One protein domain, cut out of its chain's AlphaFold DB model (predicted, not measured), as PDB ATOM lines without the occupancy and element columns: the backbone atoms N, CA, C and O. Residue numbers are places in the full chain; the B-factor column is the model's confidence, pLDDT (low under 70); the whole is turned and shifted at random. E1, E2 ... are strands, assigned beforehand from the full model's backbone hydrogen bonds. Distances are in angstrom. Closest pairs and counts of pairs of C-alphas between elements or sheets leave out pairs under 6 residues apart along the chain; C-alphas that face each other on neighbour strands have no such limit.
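What this domain is: This is residues 22 to 59 and 194 to 267 of the 270 residues of an uncharacterized protein of Bordetella pertussis (strain ATCC 9797 / DSM 5571 / NCTC 10739 / 18323) (UniProt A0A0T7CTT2). The chain is wound in stacked turns, a short solenoid with two sheets partly face to face: E2, E4, E6, E8 and E10 make one wall and E3, E5, E7 and E9 the other, with loops closing the remaining side. E1 lies beside E2 at one end of the stack, and E10 ends the other. The 112 printed residues hold ten named strands, E1 to E10 in order, and no named helix; the class is all strand, with 50 residues, under half, in named strands. The larger sheet is mixed, in the order E1, E2, E4, E6, E8, E10; the smaller is parallel, E3, E5, E7, E9. The whole is compact, with a radius of gyration of the C-alphas of 12.2 A and spans of 30 by 30 by 24 A.

Where its parts are: E1 is residues 23 to 25, beginning at C-alpha 23 (24.545, 10.515, 37.520). E2 is residues 41 to 46, 16.9 A long, and E3 residues 50 to 53, 10.5 A. After the cut, E4 is residues 195 to 202, 22.0 A, from C-alpha 195 (39.675, 0.701, 23.778), and E5 residues 207 to 210. E6 is residues 217 to 224, 21.1 A, and E7 residues 226 to 229. E8 is residues 240 to 244, 13.0 A, E9 residues 248 to 250, and E10 residues 260 to 264, 12.6 A, ending at C-alpha 264 (19.394, -7.297, 21.802).

How they stand to each other: The two sheets form a sandwich, two sheets face to face, their best planes 13 degrees apart and their strands at 29 degrees. The larger is twisted. E1 and E2 are an antiparallel hairpin at 164 degrees, with N 24 and O 45 at 2.9 A. E2 and E4 are parallel, with N 44 and O 199 at 2.8 A. E4 and E6 are parallel, with N 198 and O 219 at 2.9 A. E6 and E8 are parallel at 9 degrees, with N 242 and O 220 at 2.8 A. E8 and the edge strand E10 are parallel, with N 262 and O 241 at 2.8 A. In the smaller sheet E3 and E5 are parallel, with N 209 and O 51 at 2.8 A; E5 and E7, with N 228 and O 208 at 2.8 A; E7 and E9, with N 229 and O 250 at 2.8 A. These N and O pairs are within hydrogen-bond range. Between the sheets, the closest C-alphas of E6 and E9 are those of Val 222 and Leu 249, 7.3 A apart.

The domain as a whole: The two farthest C-alphas, of Ala 34 and Gly 265, are 33.0 A apart. Residues 60 to 193 are not printed, and C-alphas 59 and 194 are 5.8 A apart across the cut. The link E1 to E2 is long, 15 residues. Mean pLDDT of the printed part is 94.2, and no printed residue is under 70.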
ATOM      1  N   ARG A  22      21.409  11.055  41.166       84.88
ATOM      2  CA  ARG A  22      22.484  11.765  40.463       84.88
ATOM      3  C   ARG A  22      23.220  10.802  39.549       84.88
ATOM      4  O   ARG A  22      23.459   9.666  39.951       84.88
ATOM      5  N   LEU A  23      23.630  11.270  38.370       93.81
ATOM      6  CA  LEU A  23      24.545  10.515  37.520       93.81
ATOM      7  C   LEU A  23      25.883  10.272  38.218       93.81
ATOM      8  O   LEU A  23      26.515  11.177  38.776       93.81
ATOM      9  N   LEU A  24      26.325   9.026  38.136       95.44
ATOM     10  CA  LEU A  24      27.591   8.557  38.671       95.44
ATOM     11  C   LEU A  24      28.451   8.036  37.526       95.44
ATOM     12  O   LEU A  24      27.944   7.331  36.662       95.44
ATOM     13  N   LEU A  25      29.742   8.346  37.550       95.38
ATOM     14  CA  LEU A  25      30.765   7.713  36.729       95.38
ATOM     15  C   LEU A  25      31.558   6.796  37.656       95.38
ATOM     16  O   LEU A  25      32.137   7.254  38.642       95.38
ATOM     17  N   ASP A  26      31.521   5.496  37.384       95.50
ATOM     18  CA  ASP A  26      32.162   4.457  38.195       95.50
ATOM     19  C   ASP A  26      31.787   4.556  39.689       95.50
ATOM     20  O   ASP A  26      32.621   4.438  40.589       95.50
ATOM     21  N   GLY A  27      30.502   4.823  39.953       94.19
ATOM     22  CA  GLY A  27      29.939   4.951  41.302       94.19
ATOM     23  C   GLY A  27      30.219   6.287  42.000       94.19
ATOM     24  O   GLY A  27      29.801   6.468  43.143       94.19
ATOM     25  N   LYS A  28      30.898   7.234  41.343       93.62
ATOM     26  CA  LYS A  28      31.221   8.550  41.909       93.62
ATOM     27  C   LYS A  28      30.480   9.673  41.183       93.62
ATOM     28  O   LYS A  28      30.409   9.651  39.957       93.62
ATOM     29  N   PRO A  29      29.970  10.687  41.902       93.12
ATOM     30  CA  PRO A  29      29.440  11.883  41.264       93.12
ATOM     31  C   PRO A  29      30.505  12.566  40.405       93.12
ATOM     32  O   PRO A  29      31.669  12.638  40.798       93.12
ATOM     33  N   PHE A  30      30.092  13.111  39.267       94.12
ATOM     34  CA  PHE A  30      30.970  13.855  38.369       94.12
ATOM     35  C   PHE A  30      30.277  15.120  37.841       94.12
ATOM     36  O   PHE A  30      29.089  15.345  38.101       94.12
ATOM     37  N   ASP A  31      31.039  15.976  37.160       93.81
ATOM     38  CA  ASP A  31      30.518  17.149  36.456       93.81
ATOM     39  C   ASP A  31      30.204  16.772  35.005       93.81
ATOM     40  O   ASP A  31      31.100  16.451  34.227       93.81
ATOM     41  N   THR A  32      28.924  16.816  34.637       93.62
ATOM     42  CA  THR A  32      28.444  16.435  33.304       93.62
ATOM     43  C   THR A  32      28.793  17.447  32.213       93.62
ATOM     44  O   THR A  32      28.511  17.195  31.040       93.62
ATOM     45  N   ARG A  33      29.386  18.595  32.565       95.81
ATOM     46  CA  ARG A  33      29.840  19.631  31.622       95.81
ATOM     47  C   ARG A  33      31.352  19.629  31.421       95.81
ATOM     48  O   ARG A  33      31.835  20.175  30.431       95.81
ATOM     49  N   ALA A  34      32.099  19.025  32.340       93.38
ATOM     50  CA  ALA A  34      33.551  18.968  32.264       93.38
ATOM     51  C   ALA A  34      34.022  17.877  31.283       93.38
ATOM     52  O   ALA A  34      33.375  16.836  31.168       93.38
ATOM     53  N   PRO A  35      35.165  18.063  30.601       93.62
ATOM     54  CA  PRO A  35      35.841  16.975  29.902       93.62
ATOM     55  C   PRO A  35      36.218  15.842  30.864       93.62
ATOM     56  O   PRO A  35      36.762  16.097  31.940       93.62
ATOM     57  N   LEU A  36      35.981  14.592  30.462       93.06
ATOM     58  CA  LEU A  36      36.276  13.408  31.274       93.06
ATOM     59  C   LEU A  36      37.115  12.408  30.478       93.06
ATOM     60  O   LEU A  36      36.793  12.064  29.341       93.06
ATOM     61  N   SER A  37      38.178  11.902  31.102       91.50
ATOM     62  CA  SER A  37      38.957  10.781  30.575       91.50
ATOM     63  C   SER A  37      38.417   9.481  31.156       91.50
ATOM     64  O   SER A  37      38.369   9.314  32.373       91.50
ATOM     65  N   LEU A  38      38.047   8.548  30.287       92.00
ATOM     66  CA  LEU A  38      37.528   7.240  30.665       92.00
ATOM     67  C   LEU A  38      38.663   6.224  30.849       92.00
ATOM     68  O   LEU A  38      39.686   6.275  30.162       92.00
ATOM     69  N   GLY A  39      38.461   5.268  31.756       89.44
ATOM     70  CA  GLY A  39      39.263   4.045  31.811       89.44
ATOM     71  C   GLY A  39      38.916   3.077  30.674       89.44
ATOM     72  O   GLY A  39      38.048   3.341  29.844       89.44
ATOM     73  N   THR A  40      39.563   1.910  30.642       90.19
ATOM     74  CA  THR A  40      39.210   0.831  29.694       90.19
ATOM     75  C   THR A  40      37.813   0.269  29.946       90.19
ATOM     76  O   THR A  40      37.181  -0.248  29.029       90.19
ATOM     77  N   GLN A  41      37.322   0.382  31.177       93.44
ATOM     78  CA  GLN A  41      35.941   0.132  31.563       93.44
ATOM     79  C   GLN A  41      35.429   1.390  32.253       93.44
ATOM     80  O   GLN A  41      36.116   1.925  33.120       93.44
ATOM     81  N   ALA A  42      34.256   1.853  31.843       95.38
ATOM     82  CA  ALA A  42      33.588   2.991  32.447       95.38
ATOM     83  C   ALA A  42      32.090   2.705  32.532       95.38
ATOM     84  O   ALA A  42      31.498   2.148  31.600       95.38
ATOM     85  N   ARG A  43      31.462   3.088  33.639       97.62
ATOM     86  CA  ARG A  43      30.024   2.920  33.855       97.62
ATOM     87  C   ARG A  43      29.406   4.248  34.264       97.62
ATOM     88  O   ARG A  43      29.742   4.778  35.318       97.62
ATOM     89  N   ILE A  44      28.487   4.755  33.448       97.56
ATOM     90  CA  ILE A  44      27.617   5.879  33.795       97.56
ATOM     91  C   ILE A  44      26.299   5.302  34.305       97.56
ATOM     92  O   ILE A  44      25.670   4.515  33.598       97.56
ATOM     93  N   SER A  45      25.892   5.644  35.526       97.06
ATOM     94  CA  SER A  45      24.727   5.024  36.171       97.06
ATOM     95  C   SER A  45      23.869   5.976  36.995       97.06
ATOM     96  O   SER A  45      24.352   7.025  37.427       97.06
ATOM     97  N   GLY A  46      22.636   5.545  37.275       94.38
ATOM     98  CA  GLY A  46      21.643   6.292  38.049       94.38
ATOM     99  C   GLY A  46      21.024   7.427  37.235       94.38
ATOM    100  O   GLY A  46      20.794   7.284  36.033       94.38
ATOM    101  N   GLY A  47      20.821   8.563  37.894       91.69
ATOM    102  CA  GLY A  47      20.217   9.765  37.322       91.69
ATOM    103  C   GLY A  47      18.718   9.871  37.596       91.69
ATOM    104  O   GLY A  47      18.151   9.034  38.292       91.69
ATOM    105  N   ARG A  48      18.074  10.931  37.103       90.50
ATOM    106  CA  ARG A  48      16.623  11.125  37.255       90.50
ATOM    107  C   ARG A  48      16.035  11.987  36.142       90.50
ATOM    108  O   ARG A  48      16.519  13.089  35.906       90.50
ATOM    109  N   GLY A  49      14.910  11.551  35.572       90.88
ATOM    110  CA  GLY A  49      14.186  12.320  34.556       90.88
ATOM    111  C   GLY A  49      15.073  12.670  33.359       90.88
ATOM    112  O   GLY A  49      15.830  11.826  32.881       90.88
ATOM    113  N   ASP A  50      14.995  13.913  32.889       93.88
ATOM    114  CA  ASP A  50      15.818  14.388  31.777       93.88
ATOM    115  C   ASP A  50      17.168  14.923  32.276       93.88
ATOM    116  O   ASP A  50      17.239  15.940  32.972       93.88
ATOM    117  N   GLU A  51      18.258  14.276  31.862       95.06
ATOM    118  CA  GLU A  51      19.622  14.706  32.167       95.06
ATOM    119  C   GLU A  51      20.436  14.977  30.899       95.06
ATOM    120  O   GLU A  51      20.131  14.494  29.806       95.06
ATOM    121  N   SER A  52      21.510  15.758  31.037       95.19
ATOM    122  CA  SER A  52      22.423  16.042  29.929       95.19
ATOM    123  C   SER A  52      23.880  15.816  30.299       95.19
ATOM    124  O   SER A  52      24.377  16.333  31.303       95.19
ATOM    125  N   LEU A  53      24.567  15.089  29.418       96.56
ATOM    126  CA  LEU A  53      26.015  14.942  29.387       96.56
ATOM    127  C   LEU A  53      26.578  15.762  28.223       96.56
ATOM    128  O   LEU A  53      26.477  15.367  27.063       96.56
ATOM    129  N   SER A  54      27.145  16.923  28.537       95.88
ATOM    130  CA  SER A  54      27.643  17.898  27.551       95.88
ATOM    131  C   SER A  54      29.168  17.985  27.501       95.88
ATOM    132  O   SER A  54      29.729  18.364  26.474       95.88
ATOM    133  N   GLY A  55      29.844  17.593  28.580       95.31
ATOM    134  CA  GLY A  55      31.289  17.460  28.626       95.31
ATOM    135  C   GLY A  55      31.777  16.332  27.709       95.31
ATOM    136  O   GLY A  55      31.150  15.270  27.666       95.31
ATOM    137  N   PRO A  56      32.877  16.533  26.959       95.25
ATOM    138  CA  PRO A  56      33.404  15.506  26.073       95.25
ATOM    139  C   PRO A  56      34.045  14.361  26.866       95.25
ATOM    140  O   PRO A  56      34.826  14.576  27.794       95.25
ATOM    141  N   LEU A  57      33.755  13.134  26.446       95.06
ATOM    142  CA  LEU A  57      34.374  11.905  26.924       95.06
ATOM    143  C   LEU A  57      35.516  11.498  25.987       95.06
ATOM    144  O   LEU A  57      35.306  11.302  24.785       95.06
ATOM    145  N   ALA A  58      36.705  11.303  26.544       92.19
ATOM    146  CA  ALA A  58      37.881  10.813  25.832       92.19
ATOM    147  C   ALA A  58      38.322   9.448  26.376       92.19
ATOM    148  O   ALA A  58      38.077   9.124  27.539       92.19
ATOM    149  N   GLY A  59      38.971   8.636  25.539       85.81
ATOM    150  CA  GLY A  59      39.601   7.403  26.000       85.81
ATOM    151  C   GLY A  59      40.817   7.685  26.883       85.81
ATOM    152  O   GLY A  59      41.380   8.780  26.865       85.81
ATOM    153  N   GLU A 194      43.257   3.996  24.114       85.81
ATOM    154  CA  GLU A 194      42.781   2.733  24.673       85.81
ATOM    155  C   GLU A 194      41.339   2.430  24.244       85.81
ATOM    156  O   GLU A 194      40.524   3.326  24.028       85.81
ATOM    157  N   TYR A 195      41.026   1.137  24.130       88.25
ATOM    158  CA  TYR A 195      39.675   0.701  23.778       88.25
ATOM    159  C   TYR A 195      38.785   0.768  25.017       88.25
ATOM    160  O   TYR A 195      39.053   0.074  26.002       88.25
ATOM    161  N   VAL A 196      37.723   1.567  24.955       91.88
ATOM    162  CA  VAL A 196      36.814   1.796  26.082       91.88
ATOM    163  C   VAL A 196      35.575   0.912  25.975       91.88
ATOM    164  O   VAL A 196      34.910   0.851  24.943       91.88
ATOM    165  N   PHE A 197      35.228   0.241  27.065       94.12
ATOM    166  CA  PHE A 197      33.917  -0.359  27.270       94.12
ATOM    167  C   PHE A 197      33.104   0.578  28.161       94.12
ATOM    168  O   PHE A 197      33.251   0.549  29.383       94.12
ATOM    169  N   LEU A 198      32.289   1.430  27.539       96.69
ATOM    170  CA  LEU A 198      31.403   2.354  28.242       96.69
ATOM    171  C   LEU A 198      30.019   1.725  28.381       96.69
ATOM    172  O   LEU A 198      29.422   1.321  27.383       96.69
ATOM    173  N   THR A 199      29.496   1.683  29.600       98.12
ATOM    174  CA  THR A 199      28.139   1.212  29.888       98.12
ATOM    175  C   THR A 199      27.293   2.341  30.461       98.12
ATOM    176  O   THR A 199      27.670   2.934  31.466       98.12
ATOM    177  N   TYR A 200      26.135   2.597  29.857       98.06
ATOM    178  CA  TYR A 200      25.065   3.412  30.424       98.06
ATOM    179  C   TYR A 200      24.064   2.491  31.125       98.06
ATOM    180  O   TYR A 200      23.391   1.700  30.468       98.06
ATOM    181  N   ALA A 201      23.992   2.575  32.447       97.38
ATOM    182  CA  ALA A 201      23.084   1.812  33.296       97.38
ATOM    183  C   ALA A 201      22.240   2.784  34.121       97.38
ATOM    184  O   ALA A 201      22.469   2.982  35.318       97.38
ATOM    185  N   LEU A 202      21.344   3.470  33.421       96.88
ATOM    186  CA  LEU A 202      20.519   4.534  33.970       96.88
ATOM    187  C   LEU A 202      19.295   3.951  34.677       96.88
ATOM    188  O   LEU A 202      18.894   2.815  34.397       96.88
ATOM    189  N   ASP A 203      18.683   4.740  35.550       94.50
ATOM    190  CA  ASP A 203      17.384   4.376  36.114       94.50
ATOM    191  C   ASP A 203      16.308   4.378  35.005       94.50
ATOM    192  O   ASP A 203      16.458   5.014  33.959       94.50
ATOM    193  N   SER A 204      15.248   3.579  35.167       89.69
ATOM    194  CA  SER A 204      14.355   3.194  34.058       89.69
ATOM    195  C   SER A 204      13.606   4.354  33.393       89.69
ATOM    196  O   SER A 204      13.248   4.256  32.221       89.69
ATOM    197  N   ASP A 205      13.343   5.425  34.135       90.25
ATOM    198  CA  ASP A 205      12.636   6.631  33.696       90.25
ATOM    199  C   ASP A 205      13.580   7.732  33.186       90.25
ATOM    200  O   ASP A 205      13.119   8.791  32.759       90.25
ATOM    201  N   VAL A 206      14.894   7.496  33.221       95.62
ATOM    202  CA  VAL A 206      15.897   8.491  32.840       95.62
ATOM    203  C   VAL A 206      16.035   8.578  31.327       95.62
ATOM    204  O   VAL A 206      16.195   7.566  30.635       95.62
ATOM    205  N   ILE A 207      16.074   9.814  30.834       96.75
ATOM    206  CA  ILE A 207      16.506  10.154  29.484       96.75
ATOM    207  C   ILE A 207      17.796  10.965  29.590       96.75
ATOM    208  O   ILE A 207      17.790  12.147  29.929       96.75
ATOM    209  N   LEU A 208      18.926  10.337  29.267       98.06
ATOM    210  CA  LEU A 208      20.217  11.014  29.212       98.06
ATOM    211  C   LEU A 208      20.502  11.500  27.794       98.06
ATOM    212  O   LEU A 208      20.784  10.697  26.904       98.06
ATOM    213  N   THR A 209      20.511  12.815  27.590       97.94
ATOM    214  CA  THR A 209      20.941  13.418  26.325       97.94
ATOM    215  C   THR A 209      22.455  13.620  26.313       97.94
ATOM    216  O   THR A 209      22.987  14.499  27.000       97.94
ATOM    217  N   VAL A 210      23.161  12.841  25.495       98.19
ATOM    218  CA  VAL A 210      24.617  12.944  25.322       98.19
ATOM    219  C   VAL A 210      24.921  13.906  24.179       98.19
ATOM    220  O   VAL A 210      24.784  13.569  23.005       98.19
ATOM    221  N   SER A 211      25.315  15.125  24.536       96.75
ATOM    222  CA  SER A 211      25.611  16.222  23.601       96.75
ATOM    223  C   SER A 211      27.111  16.480  23.435       96.75
ATOM    224  O   SER A 211      27.509  17.265  22.578       96.75
ATOM    225  N   GLY A 212      27.955  15.836  24.247       95.56
ATOM    226  CA  GLY A 212      29.407  15.948  24.137       95.56
ATOM    227  C   GLY A 212      29.937  15.417  22.800       95.56
ATOM    228  O   GLY A 212      29.518  14.366  22.307       95.56
ATOM    229  N   ALA A 213      30.902  16.132  22.216       95.81
ATOM    230  CA  ALA A 213      31.673  15.653  21.074       95.81
ATOM    231  C   ALA A 213      32.733  14.646  21.551       95.81
ATOM    232  O   ALA A 213      33.896  14.992  21.755       95.81
ATOM    233  N   ASN A 214      32.308  13.404  21.775       96.31
ATOM    234  CA  ASN A 214      33.149  12.383  22.387       96.31
ATOM    235  C   ASN A 214      34.201  11.857  21.401       96.31
ATOM    236  O   ASN A 214      33.966  11.759  20.194       96.31
ATOM    237  N   THR A 215      35.379  11.516  21.923       92.56
ATOM    238  CA  THR A 215      36.534  11.071  21.125       92.56
ATOM    239  C   THR A 215      37.043   9.690  21.511       92.56
ATOM    240  O   THR A 215      37.988   9.212  20.882       92.56
ATOM    241  N   TYR A 216      36.444   9.039  22.516       92.69
ATOM    242  CA  TYR A 216      36.782   7.657  22.848       92.69
ATOM    243  C   TYR A 216      36.460   6.712  21.680       92.69
ATOM    244  O   TYR A 216      35.540   6.942  20.890       92.69
ATOM    245  N   ILE A 217      37.216   5.620  21.597       90.62
ATOM    246  CA  ILE A 217      36.970   4.522  20.664       90.62
ATOM    247  C   ILE A 217      36.618   3.301  21.501       90.62
ATOM    248  O   ILE A 217      37.329   2.965  22.450       90.62
ATOM    249  N   GLY A 218      35.532   2.618  21.158       91.69
ATOM    250  CA  GLY A 218      35.230   1.337  21.770       91.69
ATOM    251  C   GLY A 218      33.767   0.938  21.736       91.69
ATOM    252  O   GLY A 218      33.010   1.363  20.867       91.69
ATOM    253  N   THR A 219      33.367   0.069  22.657       94.88
ATOM    254  CA  THR A 219      31.984  -0.406  22.733       94.88
ATOM    255  C   THR A 219      31.195   0.477  23.683       94.88
ATOM    256  O   THR A 219      31.544   0.579  24.856       94.88
ATOM    257  N   THR A 220      30.090   1.032  23.198       97.06
ATOM    258  CA  THR A 220      29.075   1.677  24.033       97.06
ATOM    259  C   THR A 220      27.924   0.707  24.249       97.06
ATOM    260  O   THR A 220      27.331   0.236  23.282       97.06
ATOM    261  N   THR A 221      27.613   0.386  25.500       97.94
ATOM    262  CA  THR A 221      26.475  -0.460  25.869       97.94
ATOM    263  C   THR A 221      25.434   0.384  26.582       97.94
ATOM    264  O   THR A 221      25.736   0.972  27.614       97.94
ATOM    265  N   VAL A 222      24.214   0.426  26.064       98.12
ATOM    266  CA  VAL A 222      23.053   0.934  26.797       98.12
ATOM    267  C   VAL A 222      22.396  -0.267  27.470       98.12
ATOM    268  O   VAL A 222      21.836  -1.138  26.801       98.12
ATOM    269  N   GLU A 223      22.577  -0.363  28.783       97.69
ATOM    270  CA  GLU A 223      22.106  -1.468  29.618       97.69
ATOM    271  C   GLU A 223      20.684  -1.224  30.136       97.69
ATOM    272  O   GLU A 223      19.887  -2.157  30.149       97.69
ATOM    273  N   SER A 224      20.349   0.016  30.506       96.69
ATOM    274  CA  SER A 224      19.025   0.407  31.011       96.69
ATOM    275  C   SER A 224      18.753   1.905  30.816       96.69
ATOM    276  O   SER A 224      19.686   2.690  30.623       96.69
ATOM    277  N   GLY A 225      17.471   2.284  30.873       95.88
ATOM    278  CA  GLY A 225      16.987   3.650  30.638       95.88
ATOM    279  C   GLY A 225      17.060   4.070  29.168       95.88
ATOM    280  O   GLY A 225      17.229   3.230  28.276       95.88
ATOM    281  N   THR A 226      16.929   5.372  28.911       97.81
ATOM    282  CA  THR A 226      17.006   5.948  27.561       97.81
ATOM    283  C   THR A 226      18.261   6.794  27.408       97.81
ATOM    284  O   THR A 226      18.497   7.720  28.182       97.81
ATOM    285  N   VAL A 227      19.049   6.534  26.364       98.25
ATOM    286  CA  VAL A 227      20.130   7.436  25.949       98.25
ATOM    287  C   VAL A 227      19.733   8.110  24.645       98.25
ATOM    288  O   VAL A 227      19.549   7.442  23.629       98.25
ATOM    289  N   ARG A 228      19.613   9.438  24.682       98.31
ATOM    290  CA  ARG A 228      19.310  10.287  23.529       98.31
ATOM    291  C   ARG A 228      20.582  10.905  22.966       98.31
ATOM    292  O   ARG A 228      21.432  11.410  23.703       98.31
ATOM    293  N   ILE A 229      20.704  10.907  21.648       98.00
ATOM    294  CA  ILE A 229      21.821  11.522  20.942       98.00
ATOM    295  C   ILE A 229      21.577  13.029  20.812       98.00
ATOM    296  O   ILE A 229      20.609  13.475  20.207       98.00
ATOM    297  N   GLY A 230      22.480  13.827  21.381       97.00
ATOM    298  CA  GLY A 230      22.492  15.285  21.239       97.00
ATOM    299  C   GLY A 230      23.542  15.796  20.250       97.00
ATOM    300  O   GLY A 230      23.558  16.985  19.944       97.00
ATOM    301  N   HIS A 231      24.431  14.925  19.758       97.00
ATOM    302  CA  HIS A 231      25.533  15.281  18.863       97.00
ATOM    303  C   HIS A 231      25.946  14.080  17.982       97.00
ATOM    304  O   HIS A 231      25.956  12.955  18.483       97.00
ATOM    305  N   PRO A 232      26.395  14.263  16.720       95.31
ATOM    306  CA  PRO A 232      26.794  13.147  15.844       95.31
ATOM    307  C   PRO A 232      27.919  12.262  16.407       95.31
ATOM    308  O   PRO A 232      28.043  11.092  16.064       95.31
ATOM    309  N   LEU A 233      28.758  12.827  17.282       95.88
ATOM    310  CA  LEU A 233      29.853  12.131  17.977       95.88
ATOM    311  C   LEU A 233      29.514  11.757  19.427       95.88
ATOM    312  O   LEU A 233      30.425  11.534  20.218       95.88
ATOM    313  N   ALA A 234      28.234  11.690  19.801       96.44
ATOM    314  CA  ALA A 234      27.813  11.377  21.170       96.44
ATOM    315  C   ALA A 234      28.373  10.046  21.698       96.44
ATOM    316  O   ALA A 234      28.588   9.908  22.895       96.44
ATOM    317  N   PHE A 235      28.666   9.072  20.836       95.50
ATOM    318  CA  PHE A 235      29.294   7.804  21.237       95.50
ATOM    319  C   PHE A 235      30.709   7.614  20.676       95.50
ATOM    320  O   PHE A 235      31.174   6.481  20.525       95.50
ATOM    321  N   GLY A 236      31.390   8.703  20.322       92.50
ATOM    322  CA  GLY A 236      32.690   8.627  19.666       92.50
ATOM    323  C   GLY A 236      32.587   8.128  18.225       92.50
ATOM    324  O   GLY A 236      31.607   8.407  17.531       92.50
ATOM    325  N   ARG A 237      33.621   7.419  17.761       88.81
ATOM    326  CA  ARG A 237      33.742   6.928  16.375       88.81
ATOM    327  C   ARG A 237      34.180   5.473  16.329       88.81
ATOM    328  O   ARG A 237      34.805   4.984  17.268       88.81
ATOM    329  N   ASN A 238      33.887   4.809  15.208       83.81
ATOM    330  CA  ASN A 238      34.395   3.486  14.818       83.81
ATOM    331  C   ASN A 238      34.095   2.344  15.810       83.81
ATOM    332  O   ASN A 238      34.534   1.214  15.613       83.81
ATOM    333  N   GLY A 239      33.323   2.620  16.858       87.31
ATOM    334  CA  GLY A 239      32.952   1.683  17.899       87.31
ATOM    335  C   GLY A 239      31.788   0.770  17.537       87.31
ATOM    336  O   GLY A 239      31.201   0.855  16.454       87.31
ATOM    337  N   LEU A 240      31.421  -0.070  18.502       93.19
ATOM    338  CA  LEU A 240      30.170  -0.828  18.493       93.19
ATOM    339  C   LEU A 240      29.177  -0.171  19.443       93.19
ATOM    340  O   LEU A 240      29.559   0.265  20.528       93.19
ATOM    341  N   ILE A 241      27.903  -0.169  19.071       96.19
ATOM    342  CA  ILE A 241      26.816   0.194  19.979       96.19
ATOM    343  C   ILE A 241      26.035  -1.077  20.282       96.19
ATOM    344  O   ILE A 241      25.671  -1.807  19.364       96.19
ATOM    345  N   LYS A 242      25.803  -1.365  21.558       97.12
ATOM    346  CA  LYS A 242      24.955  -2.471  22.010       97.12
ATOM    347  C   LYS A 242      23.812  -1.898  22.822       97.12
ATOM    348  O   LYS A 242      24.063  -1.142  23.754       97.12
ATOM    349  N   VAL A 243      22.584  -2.264  22.498       97.69
ATOM    350  CA  VAL A 243      21.400  -1.818  23.239       97.69
ATOM    351  C   VAL A 243      20.710  -3.064  23.782       97.69
ATOM    352  O   VAL A 243      20.352  -3.955  23.009       97.69
ATOM    353  N   ARG A 244      20.617  -3.175  25.110       97.19
ATOM    354  CA  ARG A 244      20.068  -4.349  25.805       97.19
ATOM    355  C   ARG A 244      18.547  -4.283  25.901       97.19
ATOM    356  O   ARG A 244      17.975  -3.197  25.935       97.19
ATOM    357  N   ALA A 245      17.901  -5.447  25.973       95.69
ATOM    358  CA  ALA A 245      16.467  -5.546  26.225       95.69
ATOM    359  C   ALA A 245      16.045  -4.675  27.421       95.69
ATOM    360  O   ALA A 245      16.679  -4.711  28.474       95.69
ATOM    361  N   GLY A 246      14.974  -3.896  27.249       90.75
ATOM    362  CA  GLY A 246      14.477  -2.960  28.265       90.75
ATOM    363  C   GLY A 246      15.151  -1.582  28.278       90.75
ATOM    364  O   GLY A 246      14.678  -0.701  28.989       90.75
ATOM    365  N   ALA A 247      16.203  -1.363  27.483       97.12
ATOM    366  CA  ALA A 247      16.778  -0.042  27.252       97.12
ATOM    367  C   ALA A 247      16.235   0.612  25.969       97.12
ATOM    368  O   ALA A 247      15.640  -0.050  25.107       97.12
ATOM    369  N   ALA A 248      16.489   1.913  25.826       97.56
ATOM    370  CA  ALA A 248      16.202   2.665  24.615       97.56
ATOM    371  C   ALA A 248      17.405   3.493  24.141       97.56
ATOM    372  O   ALA A 248      18.087   4.157  24.925       97.56
ATOM    373  N   LEU A 249      17.646   3.471  22.831       97.62
ATOM    374  CA  LEU A 249      18.544   4.395  22.145       97.62
ATOM    375  C   LEU A 249      17.705   5.318  21.265       97.62
ATOM    376  O   LEU A 249      17.077   4.851  20.321       97.62
ATOM    377  N   ASP A 250      17.722   6.611  21.555       97.62
ATOM    378  CA  ASP A 250      17.041   7.637  20.766       97.62
ATOM    379  C   ASP A 250      18.071   8.393  19.920       97.62
ATOM    380  O   ASP A 250      18.834   9.209  20.443       97.62
ATOM    381  N   LYS A 251      18.154   8.083  18.621       96.31
ATOM    382  CA  LYS A 251      19.120   8.713  17.709       96.31
ATOM    383  C   LYS A 251      18.787  10.171  17.409       96.31
ATOM    384  O   LYS A 251      19.694  10.902  17.010       96.31
ATOM    385  N   HIS A 252      17.544  10.597  17.619       96.69
ATOM    386  CA  HIS A 252      17.119  11.986  17.493       96.69
ATOM    387  C   HIS A 252      17.551  12.641  16.160       96.69
ATOM    388  O   HIS A 252      18.052  13.769  16.125       96.69
ATOM    389  N   GLY A 253      17.416  11.902  15.054       94.50
ATOM    390  CA  GLY A 253      17.757  12.328  13.695       94.50
ATOM    391  C   GLY A 253      19.250  12.297  13.345       94.50
ATOM    392  O   GLY A 253      19.624  12.700  12.240       94.50
ATOM    393  N   TYR A 254      20.123  11.838  14.246       94.94
ATOM    394  CA  TYR A 254      21.565  11.802  14.009       94.94
ATOM    395  C   TYR A 254      22.043  10.485  13.389       94.94
ATOM    396  O   TYR A 254      21.783   9.389  13.886       94.94
ATOM    397  N   ALA A 255      22.878  10.606  12.355       92.75
ATOM    398  CA  ALA A 255      23.693   9.501  11.864       92.75
ATOM    399  C   ALA A 255      24.947   9.337  12.738       92.75
ATOM    400  O   ALA A 255      25.763  10.254  12.855       92.75
ATOM    401  N   LEU A 256      25.108   8.157  13.337       92.06
ATOM    402  CA  LEU A 256      26.242   7.829  14.200       92.06
ATOM    403  C   LEU A 256      27.371   7.149  13.394       92.06
ATOM    404  O   LEU A 256      27.100   6.170  12.693       92.06
ATOM    405  N   PRO A 257      28.635   7.608  13.488       91.19
ATOM    406  CA  PRO A 257      29.770   7.061  12.738       91.19
ATOM    407  C   PRO A 257      30.336   5.789  13.397       91.19
ATOM    408  O   PRO A 257      31.523   5.705  13.739       91.19
ATOM    409  N   HIS A 258      29.476   4.792  13.598       90.25
ATOM    410  CA  HIS A 258      29.791   3.527  14.266       90.25
ATOM    411  C   HIS A 258      29.757   2.373  13.279       90.25
ATOM    412  O   HIS A 258      29.063   2.414  12.268       90.25
ATOM    413  N   ARG A 259      30.506   1.309  13.580       85.06
ATOM    414  CA  ARG A 259      30.614   0.162  12.667       85.06
ATOM    415  C   ARG A 259      29.343  -0.672  12.624       85.06
ATOM    416  O   ARG A 259      29.033  -1.254  11.593       85.06
ATOM    417  N   MET A 260      28.664  -0.783  13.762       90.38
ATOM    418  CA  MET A 260      27.463  -1.593  13.910       90.38
ATOM    419  C   MET A 260      26.706  -1.196  15.177       90.38
ATOM    420  O   MET A 260      27.316  -0.915  16.217       90.38
ATOM    421  N   ILE A 261      25.378  -1.250  15.088       92.31
ATOM    422  CA  ILE A 261      24.465  -1.225  16.229       92.31
ATOM    423  C   ILE A 261      23.912  -2.642  16.396       92.31
ATOM    424  O   ILE A 261      23.315  -3.189  15.472       92.31
ATOM    425  N   VAL A 262      24.135  -3.241  17.561       95.06
ATOM    426  CA  VAL A 262      23.586  -4.540  17.956       95.06
ATOM    427  C   VAL A 262      22.384  -4.282  18.853       95.06
ATOM    428  O   VAL A 262      22.528  -3.707  19.936       95.06
ATOM    429  N   ASN A 263      21.205  -4.685  18.389       94.88
ATOM    430  CA  ASN A 263      19.962  -4.567  19.137       94.88
ATOM    431  C   ASN A 263      19.584  -5.933  19.736       94.88
ATOM    432  O   ASN A 263      19.148  -6.823  19.010       94.88
ATOM    433  N   ASP A 264      19.721  -6.075  21.057       94.00
ATOM    434  CA  ASP A 264      19.394  -7.297  21.802       94.00
ATOM    435  C   ASP A 264      17.952  -7.247  22.361       94.00
ATOM    436  O   ASP A 264      17.722  -7.585  23.521       94.00
ATOM    437  N   GLY A 265      16.979  -6.782  21.563       88.50
ATOM    438  CA  GLY A 265      15.559  -6.678  21.953       88.50
ATOM    439  C   GLY A 265      15.159  -5.349  22.612       88.50
ATOM    440  O   GLY A 265      14.196  -5.290  23.373       88.50
ATOM    441  N   ALA A 266      15.925  -4.295  22.355       94.06
ATOM    442  CA  ALA A 266      15.728  -2.933  22.824       94.06
ATOM    443  C   ALA A 266      14.882  -2.075  21.868       94.06
ATOM    444  O   ALA A 266      14.658  -2.425  20.703       94.06
ATOM    445  N   THR A 267      14.500  -0.889  22.348       94.25
ATOM    446  CA  THR A 267      13.890   0.151  21.507       94.25
ATOM    447  C   THR A 267      14.984   1.014  20.880       94.25
ATOM    448  O   THR A 267      15.831   1.556  21.587       94.25
TER     449      THR A 267